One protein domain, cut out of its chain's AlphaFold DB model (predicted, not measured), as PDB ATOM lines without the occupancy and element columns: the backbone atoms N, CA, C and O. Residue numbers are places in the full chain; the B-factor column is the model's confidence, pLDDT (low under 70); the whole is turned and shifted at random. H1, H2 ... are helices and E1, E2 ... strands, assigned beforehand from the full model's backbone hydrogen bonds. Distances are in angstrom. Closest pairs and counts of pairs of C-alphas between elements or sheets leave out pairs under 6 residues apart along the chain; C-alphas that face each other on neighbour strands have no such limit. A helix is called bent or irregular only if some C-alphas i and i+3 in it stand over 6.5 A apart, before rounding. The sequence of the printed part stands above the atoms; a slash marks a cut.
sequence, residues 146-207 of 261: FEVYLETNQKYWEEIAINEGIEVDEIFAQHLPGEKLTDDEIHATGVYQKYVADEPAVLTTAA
ATOM      1  N   PHE A 146      -2.886 -11.205  -7.444       80.50
ATOM      2  CA  PHE A 146      -1.582 -11.154  -8.112       80.50
ATOM      3  C   PHE A 146      -1.259 -12.435  -8.898       80.50
ATOM      4  O   PHE A 146      -0.695 -12.367  -9.986       80.50
ATOM      5  N   GLU A 147      -1.641 -13.607  -8.386       86.56
ATOM      6  CA  GLU A 147      -1.423 -14.893  -9.051       86.56
ATOM      7  C   GLU A 147      -2.180 -14.980 -10.384       86.56
ATOM      8  O   GLU A 147      -1.604 -15.363 -11.398       86.56
ATOM      9  N   VAL A 148      -3.448 -14.559 -10.402       88.44
ATOM     10  CA  VAL A 148      -4.273 -14.528 -11.621       88.44
ATOM     11  C   VAL A 148      -3.757 -13.486 -12.613       88.44
ATOM     12  O   VAL A 148      -3.739 -13.760 -13.811       88.44
ATOM     13  N   TYR A 149      -3.289 -12.331 -12.133       90.38
ATOM     14  CA  TYR A 149      -2.614 -11.325 -12.958       90.38
ATOM     15  C   TYR A 149      -1.371 -11.902 -13.649       90.38
ATOM     16  O   TYR A 149      -1.255 -11.829 -14.873       90.38
ATOM     17  N   LEU A 150      -0.484 -12.545 -12.881       86.56
ATOM     18  CA  LEU A 150       0.727 -13.163 -13.417       86.56
ATOM     19  C   LEU A 150       0.409 -14.272 -14.419       86.56
ATOM     20  O   LEU A 150       0.984 -14.285 -15.498       86.56
ATOM     21  N   GLU A 151      -0.502 -15.190 -14.088       90.19
ATOM     22  CA  GLU A 151      -0.862 -16.291 -14.988       90.19
ATOM     23  C   GLU A 151      -1.505 -15.795 -16.289       90.19
ATOM     24  O   GLU A 151      -1.284 -16.382 -17.349       90.19
ATOM     25  N   THR A 152      -2.304 -14.728 -16.212       88.62
ATOM     26  CA  THR A 152      -2.966 -14.114 -17.370       88.62
ATOM     27  C   THR A 152      -1.943 -13.488 -18.315       88.62
ATOM     28  O   THR A 152      -1.908 -13.849 -19.493       88.62
ATOM     29  N   ASN A 153      -1.050 -12.638 -17.798       91.06
ATOM     30  CA  ASN A 153      -0.025 -12.004 -18.630       91.06
ATOM     31  C   ASN A 153       1.046 -13.007 -19.082       91.06
ATOM     32  O   ASN A 153       1.514 -12.926 -20.212       91.06
ATOM     33  N   GLN A 154       1.397 -14.010 -18.269       89.56
ATOM     34  CA  GLN A 154       2.347 -15.049 -18.674       89.56
ATOM     35  C   GLN A 154       1.855 -15.815 -19.909       89.56
ATOM     36  O   GLN A 154       2.614 -15.959 -20.863       89.56
ATOM     37  N   LYS A 155       0.593 -16.266 -19.930       93.12
ATOM     38  CA  LYS A 155       0.027 -16.975 -21.095       93.12
ATOM     39  C   LYS A 155       0.050 -16.110 -22.351       93.12
ATOM     40  O   LYS A 155       0.425 -16.589 -23.417       93.12
ATOM     41  N   TYR A 156      -0.312 -14.838 -22.207       95.75
ATOM     42  CA  TYR A 156      -0.263 -13.862 -23.292       95.75
ATOM     43  C   TYR A 156       1.145 -13.745 -23.898       95.75
ATOM     44  O   TYR A 156       1.323 -13.856 -25.112       95.75
ATOM     45  N   TRP A 157       2.168 -13.610 -23.052       93.50
ATOM     46  CA  TRP A 157       3.552 -13.505 -23.509       93.50
ATOM     47  C   TRP A 157       4.124 -14.813 -24.055       93.50
ATOM     48  O   TRP A 157       4.890 -14.773 -25.014       93.50
ATOM     49  N   GLU A 158       3.733 -15.966 -23.510       93.94
ATOM     50  CA  GLU A 158       4.090 -17.279 -24.064       93.94
ATOM     51  C   GLU A 158       3.538 -17.456 -25.489       93.94
ATOM     52  O   GLU A 158       4.249 -17.934 -26.377       93.94
ATOM     53  N   GLU A 159       2.300 -17.025 -25.748       97.19
ATOM     54  CA  GLU A 159       1.707 -17.063 -27.090       97.19
ATOM     55  C   GLU A 159       2.430 -16.128 -28.071       97.19
ATOM     56  O   GLU A 159       2.701 -16.514 -29.213       97.19
ATOM     57  N   ILE A 160       2.790 -14.917 -27.635       95.94
ATOM     58  CA  ILE A 160       3.581 -13.980 -28.446       95.94
ATOM     59  C   ILE A 160       4.966 -14.545 -28.751       95.94
ATOM     60  O   ILE A 160       5.390 -14.503 -29.905       95.94
ATOM     61  N   ALA A 161       5.646 -15.103 -27.751       93.31
ATOM     62  CA  ALA A 161       6.971 -15.692 -27.900       93.31
ATOM     63  C   ALA A 161       6.971 -16.803 -28.965       93.31
ATOM     64  O   ALA A 161       7.799 -16.794 -29.878       93.31
ATOM     65  N   ILE A 162       5.969 -17.692 -28.935       96.75
ATOM     66  CA  ILE A 162       5.780 -18.737 -29.956       96.75
ATOM     67  C   ILE A 162       5.569 -18.132 -31.350       96.75
ATOM     68  O   ILE A 162       6.136 -18.626 -32.326       96.75
ATOM     69  N   ASN A 163       4.748 -17.084 -31.459       96.31
ATOM     70  CA  ASN A 163       4.411 -16.462 -32.740       96.31
ATOM     71  C   ASN A 163       5.584 -15.689 -33.361       96.31
ATOM     72  O   ASN A 163       5.726 -15.683 -34.584       96.31
ATOM     73  N   GLU A 164       6.410 -15.051 -32.535       95.44
ATOM     74  CA  GLU A 164       7.593 -14.298 -32.965       95.44
ATOM     75  C   GLU A 164       8.850 -15.190 -33.051       95.44
ATOM     76  O   GLU A 164       9.850 -14.800 -33.645       95.44
ATOM     77  N   GLY A 165       8.786 -16.430 -32.550       94.62
ATOM     78  CA  GLY A 165       9.870 -17.410 -32.646       94.62
ATOM     79  C   GLY A 165      11.043 -17.133 -31.703       94.62
ATOM     80  O   GLY A 165      12.181 -17.436 -32.061       94.62
ATOM     81  N   ILE A 166      10.763 -16.572 -30.526       94.25
ATOM     82  CA  ILE A 166      11.735 -16.233 -29.473       94.25
ATOM     83  C   ILE A 166      11.365 -16.920 -28.156       94.25
ATOM     84  O   ILE A 166      10.228 -17.359 -27.983       94.25
ATOM     85  N   GLU A 167      12.301 -17.020 -27.213       90.00
ATOM     86  CA  GLU A 167      11.987 -17.534 -25.877       90.00
ATOM     87  C   GLU A 167      11.343 -16.439 -25.015       90.00
ATOM     88  O   GLU A 167      11.735 -15.272 -25.057       90.00
ATOM     89  N   VAL A 168      10.365 -16.807 -24.182       85.00
ATOM     90  CA  VAL A 168       9.634 -15.828 -23.351       85.00
ATOM     91  C   VAL A 168      10.564 -15.061 -22.400       85.00
ATOM     92  O   VAL A 168      10.386 -13.864 -22.190       85.00
ATOM     93  N   ASP A 169      11.610 -15.715 -21.888       86.81
ATOM     94  CA  ASP A 169      12.609 -15.088 -21.015       86.81
ATOM     95  C   ASP A 169      13.437 -14.010 -21.745       86.81
ATOM     96  O   ASP A 169      13.927 -13.076 -21.108       86.81
ATOM     97  N   GLU A 170      13.585 -14.107 -23.072       87.25
ATOM     98  CA  GLU A 170      14.330 -13.135 -23.884       87.25
ATOM     99  C   GLU A 170      13.556 -11.819 -24.042       87.25
ATOM    100  O   GLU A 170      14.170 -10.756 -24.096       87.25
ATOM    101  N   ILE A 171      12.217 -11.866 -24.027       85.19
ATOM    102  CA  ILE A 171      11.343 -10.678 -24.098       85.19
ATOM    103  C   ILE A 171      11.580  -9.744 -22.902       85.19
ATOM    104  O   ILE A 171      11.558  -8.521 -23.047       85.19
ATOM    105  N   PHE A 172      11.826 -10.314 -21.719       82.06
ATOM    106  CA  PHE A 172      11.982  -9.574 -20.461       82.06
ATOM    107  C   PHE A 172      13.440  -9.371 -20.039       82.06
ATOM    108  O   PHE A 172      13.709  -8.922 -18.916       82.06
ATOM    109  N   ALA A 173      14.394  -9.711 -20.904       79.12
ATOM    110  CA  ALA A 173      15.805  -9.539 -20.611       79.12
ATOM    111  C   ALA A 173      16.128  -8.053 -20.366       79.12
ATOM    112  O   ALA A 173      15.797  -7.170 -21.155       79.12
ATOM    113  N   GLN A 174      16.782  -7.761 -19.238       74.00
ATOM    114  CA  GLN A 174      17.244  -6.409 -18.930       74.00
ATOM    115  C   GLN A 174      18.655  -6.198 -19.475       74.00
ATOM    116  O   GLN A 174      19.559  -6.980 -19.178       74.00
ATOM    117  N   HIS A 175      18.850  -5.088 -20.181       76.44
ATOM    118  CA  HIS A 175      20.149  -4.674 -20.706       76.44
ATOM    119  C   HIS A 175      20.648  -3.419 -19.993       76.44
ATOM    120  O   HIS A 175      19.865  -2.521 -19.662       76.44
ATOM    121  N   LEU A 176      21.955  -3.337 -19.739       76.25
ATOM    122  CA  LEU A 176      22.522  -2.162 -19.085       76.25
ATOM    123  C   LEU A 176      22.608  -0.981 -20.066       76.25
ATOM    124  O   LEU A 176      22.902  -1.165 -21.252       76.25
ATOM    125  N   PRO A 177      22.426   0.264 -19.588       71.50
ATOM    126  CA  PRO A 177      22.609   1.444 -20.424       71.50
ATOM    127  C   PRO A 177      24.001   1.473 -21.072       71.50
ATOM    128  O   PRO A 177      25.020   1.463 -20.380       71.50
ATOM    129  N   GLY A 178      24.044   1.551 -22.404       74.88
ATOM    130  CA  GLY A 178      25.287   1.623 -23.180       74.88
ATOM    131  C   GLY A 178      25.846   0.278 -23.653       74.88
ATOM    132  O   GLY A 178      26.869   0.274 -24.341       74.88
ATOM    133  N   GLU A 179      25.196  -0.847 -23.341       85.75
ATOM    134  CA  GLU A 179      25.531  -2.135 -23.949       85.75
ATOM    135  C   GLU A 179      25.158  -2.158 -25.434       85.75
ATOM    136  O   GLU A 179      24.132  -1.627 -25.863       85.75
ATOM    137  N   LYS A 180      26.027  -2.772 -26.241       88.69
ATOM    138  CA  LYS A 180      25.717  -3.035 -27.641       88.69
ATOM    139  C   LYS A 180      24.885  -4.310 -27.704       88.69
ATOM    140  O   LYS A 180      25.438  -5.389 -27.515       88.69
ATOM    141  N   LEU A 181      23.604  -4.150 -28.004       87.88
ATOM    142  CA  LEU A 181      22.679  -5.260 -28.207       87.88
ATOM    143  C   LEU A 181      23.011  -6.024 -29.497       87.88
ATOM    144  O   LEU A 181      23.457  -5.439 -30.492       87.88
ATOM    145  N   THR A 182      22.809  -7.333 -29.456       91.31
ATOM    146  CA  THR A 182      22.769  -8.225 -30.615       91.31
ATOM    147  C   THR A 182      21.476  -8.023 -31.406       91.31
ATOM    148  O   THR A 182      20.519  -7.425 -30.913       91.31
ATOM    149  N   ASP A 183      21.438  -8.519 -32.644       92.12
ATOM    150  CA  ASP A 183      20.238  -8.418 -33.485       92.12
ATOM    151  C   ASP A 183      19.034  -9.140 -32.840       92.12
ATOM    152  O   ASP A 183      17.915  -8.630 -32.904       92.12
ATOM    153  N   ASP A 184      19.277 -10.257 -32.148       89.12
ATOM    154  CA  ASP A 184      18.249 -11.030 -31.442       89.12
ATOM    155  C   ASP A 184      17.698 -10.266 -30.220       89.12
ATOM    156  O   ASP A 184      16.487 -10.185 -30.027       89.12
ATOM    157  N   GLU A 185      18.557  -9.602 -29.436       89.31
ATOM    158  CA  GLU A 185      18.139  -8.764 -28.292       89.31
ATOM    159  C   GLU A 185      17.360  -7.513 -28.738       89.31
ATOM    160  O   GLU A 185      16.393  -7.093 -28.092       89.31
ATOM    161  N   ILE A 186      17.749  -6.918 -29.874       90.12
ATOM    162  CA  ILE A 186      17.003  -5.816 -30.496       90.12
ATOM    163  C   ILE A 186      15.619  -6.304 -30.928       90.12
ATOM    164  O   ILE A 186      14.627  -5.605 -30.709       90.12
ATOM    165  N   HIS A 187      15.546  -7.492 -31.531       91.69
ATOM    166  CA  HIS A 187      14.281  -8.090 -31.930       91.69
ATOM    167  C   HIS A 187      13.373  -8.346 -30.719       91.69
ATOM    168  O   HIS A 187      12.241  -7.866 -30.727       91.69
ATOM    169  N   ALA A 188      13.876  -8.984 -29.658       88.19
ATOM    170  CA  ALA A 188      13.115  -9.253 -28.436       88.19
ATOM    171  C   ALA A 188      12.597  -7.964 -27.765       88.19
ATOM    172  O   ALA A 188      11.419  -7.870 -27.417       88.19
ATOM    173  N   THR A 189      13.431  -6.919 -27.692       87.19
ATOM    174  CA  THR A 189      13.006  -5.590 -27.207       87.19
ATOM    175  C   THR A 189      11.886  -5.004 -28.075       87.19
ATOM    176  O   THR A 189      10.929  -4.419 -27.564       87.19
ATOM    177  N   GLY A 190      11.989  -5.159 -29.398       85.88
ATOM    178  CA  GLY A 190      10.961  -4.724 -30.342       85.88
ATOM    179  C   GLY A 190       9.642  -5.481 -30.176       85.88
ATOM    180  O   GLY A 190       8.580  -4.867 -30.264       85.88
ATOM    181  N   VAL A 191       9.699  -6.784 -29.883       88.56
ATOM    182  CA  VAL A 191       8.518  -7.597 -29.562       88.56
ATOM    183  C   VAL A 191       7.852  -7.086 -28.287       88.56
ATOM    184  O   VAL A 191       6.661  -6.784 -28.318       88.56
ATOM    185  N   TYR A 192       8.606  -6.875 -27.202       85.75
ATOM    186  CA  TYR A 192       8.047  -6.308 -25.971       85.75
ATOM    187  C   TYR A 192       7.327  -4.975 -26.234       85.75
ATOM    188  O   TYR A 192       6.155  -4.815 -25.904       85.75
ATOM    189  N   GLN A 193       7.989  -4.031 -26.910       88.81
ATOM    190  CA  GLN A 193       7.415  -2.711 -27.202       88.81
ATOM    191  C   GLN A 193       6.163  -2.767 -28.084       88.81
ATOM    192  O   GLN A 193       5.273  -1.932 -27.934       88.81
ATOM    193  N   LYS A 194       6.105  -3.723 -29.015       92.19
ATOM    194  CA  LYS A 194       4.981  -3.893 -29.939       92.19
ATOM    195  C   LYS A 194       3.715  -4.379 -29.235       92.19
ATOM    196  O   LYS A 194       2.636  -3.995 -29.665       92.19
ATOM    197  N   TYR A 195       3.856  -5.202 -28.196       89.94
ATOM    198  CA  TYR A 195       2.744  -5.956 -27.610       89.94
ATOM    199  C   TYR A 195       2.402  -5.586 -26.161       89.94
ATOM    200  O   TYR A 195       1.330  -5.949 -25.688       89.94
ATOM    201  N   VAL A 196       3.262  -4.856 -25.444       88.06
ATOM    202  CA  VAL A 196       3.035  -4.528 -24.022       88.06
ATOM    203  C   VAL A 196       1.765  -3.710 -23.775       88.06
ATOM    204  O   VAL A 196       1.172  -3.798 -22.708       88.06
ATOM    205  N   ALA A 197       1.326  -2.918 -24.755       88.56
ATOM    206  CA  ALA A 197       0.111  -2.115 -24.632       88.56
ATOM    207  C   ALA A 197      -1.183  -2.945 -24.696       88.56
ATOM    208  O   ALA A 197      -2.227  -2.423 -24.325       88.56
ATOM    209  N   ASP A 198      -1.105  -4.195 -25.161       92.81
ATOM    210  CA  ASP A 198      -2.247  -5.102 -25.307       92.81
ATOM    211  C   ASP A 198      -2.240  -6.201 -24.214       92.81
ATOM    212  O   ASP A 198      -2.855  -7.255 -24.385       92.81
ATOM    213  N   GLU A 199      -1.505  -6.000 -23.108       91.62
ATOM    214  CA  GLU A 199      -1.512  -6.938 -21.980       91.62
ATOM    215  C   GLU A 199      -2.933  -7.090 -21.403       91.62
ATOM    216  O   GLU A 199      -3.538  -6.108 -20.983       91.62
ATOM    217  N   PRO A 200      -3.462  -8.319 -21.286       93.25
ATOM    218  CA  PRO A 200      -4.851  -8.539 -20.875       93.25
ATOM    219  C   PRO A 200      -5.146  -8.171 -19.413       93.25
ATOM    220  O   PRO A 200      -6.317  -8.071 -19.030       93.25
ATOM    221  N   ALA A 201      -4.115  -8.005 -18.583       92.56
ATOM    222  CA  ALA A 201      -4.247  -7.547 -17.212       92.56
ATOM    223  C   ALA A 201      -3.256  -6.418 -16.906       92.56
ATOM    224  O   ALA A 201      -2.077  -6.495 -17.252       92.56
ATOM    225  N   VAL A 202      -3.717  -5.403 -16.176       90.12
ATOM    226  CA  VAL A 202      -2.937  -4.212 -15.823       90.12
ATOM    227  C   VAL A 202      -2.748  -4.079 -14.320       90.12
ATOM    228  O   VAL A 202      -3.631  -4.391 -13.519       90.12
ATOM    229  N   LEU A 203      -1.580  -3.567 -13.937       83.38
ATOM    230  CA  LEU A 203      -1.311  -3.090 -12.588       83.38
ATOM    231  C   LEU A 203      -1.747  -1.627 -12.502       83.38
ATOM    232  O   LEU A 203      -1.251  -0.778 -13.240       83.38
ATOM    233  N   THR A 204      -2.652  -1.329 -11.579       80.06
ATOM    234  CA  THR A 204      -3.122   0.028 -11.298       80.06
ATOM    235  C   THR A 204      -3.093   0.308  -9.799       80.06
ATOM    236  O   THR A 204      -2.710  -0.539  -8.988       80.06
ATOM    237  N   THR A 205      -3.503   1.510  -9.430       69.12
ATOM    238  CA  THR A 205      -3.698   1.908  -8.046       69.12
ATOM    239  C   THR A 205      -5.192   2.019  -7.773       69.12
ATOM    240  O   THR A 205      -5.901   2.727  -8.489       69.12
ATOM    241  N   ALA A 206      -5.675   1.326  -6.745       65.69
ATOM    242  CA  ALA A 206      -7.048   1.444  -6.272       65.69
ATOM    243  C   ALA A 206      -7.067   2.059  -4.872       65.69
ATOM    244  O   ALA A 206      -6.088   1.986  -4.134       65.69
ATOM    245  N   ALA A 207      -8.196   2.666  -4.524       66.62
ATOM    246  CA  ALA A 207      -8.487   3.089  -3.166       66.62
ATOM    247  C   ALA A 207      -9.356   2.022  -2.497       66.62
ATOM    248  O   ALA A 207     -10.380   1.634  -3.063       66.62
TER     249      ALA A 207
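This is residues 146 to 207 of the 261 residues of an uncharacterized protein of Syntrophomonadaceae bacterium (UniProt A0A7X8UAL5). Two long helices, H1 and H3, run opposite ways at a steep tilt of 50 degrees, and the short helix H2 packs on both of them, joining them into a loose frame. From H2 a long loop, residues 172 to 182, makes a wide turn before H3 begins, and after H3 a single strand, E1, starts near the first turns of H1 and runs on as a tail to one end of the long axis. The printed part has 62 residues, with three named helices and one named strand in the order H1, H2, H3, E1; E1 pairs with no named strand, and the class is mostly helix. The whole is loose, with a radius of gyration of the C-alphas of 13.2 A, and elongated, its C-alphas spanning 42 by 27 by 18 A.

Begin with H1, residues 146 to 164, the longest helix by residues. Look next at H2, residues 168 to 171, which touches H1, and does so with residues 157 to 161 of H1 alone; the closest C-alphas of the two are those of Ala 161 and Val 168, 5.3 A apart. On from there, H2 also touches H3, residues 183 to 198, which takes part with residues 185 to 192 alone; here the closest C-alphas are those of Ile 171 and Ala 188, 4.9 A apart. H1 and H3 themselves are close but not clearly touching: their closest C-alphas, those of Glu 164 and Val 191, are 7.6 A apart, and their centres are 14.2 A apart. Now look at E1, residues 201 to 206, near the other end of H1: the closest C-alphas of H1 and E1 are those of Tyr 149 and Ala 201, 5.9 A apart, while the two centres are 16.5 A apart. H2 and E1 are apart, and H3 and E1 are apart too, though they follow each other in the chain. In the backbone of H1 you will find every pair of O i and N i+4 within hydrogen-bond range, in H3 10 of 12; H2 is too short for such a pair, but its one pair of O i and N i+3 is within range.

Find C-alpha 146 at (-1.582, -11.154, -8.112); from there H1 runs 26.7 A to C-alpha 164 at (7.593, -14.298, -32.965). H2 follows from Val 168 to Ile 171, four residues. Go on to C-alpha 183 at (20.238, -8.418, -33.485), where H3 begins; it runs 24.2 A to C-alpha 198. H3 is irregular: C-alphas 194 and 197 are 7.4 A apart, and the helix's line is a rough one. E1 measures 14.4 A from C-alpha 201 to C-alpha 206, which stands at (-7.048, 1.444, -6.272).

The two C-alphas farthest apart are those of Asp 183 and Ala 207, at 43.3 A, while the first and last printed C-alphas, those of Phe 146 and Ala 207, are 16.6 A apart. The residues run from 146 to 207 without a gap, and the printed part has no cut. The link from H2 to H3, with 11 residues, is long; those from H1 to H2, with 3 residues, and from H3 to E1, with 2, are tight. In the B-factor column you will find the model's confidence: the mean pLDDT of the printed part is 87.3, and residues 205 to 207 are under 70.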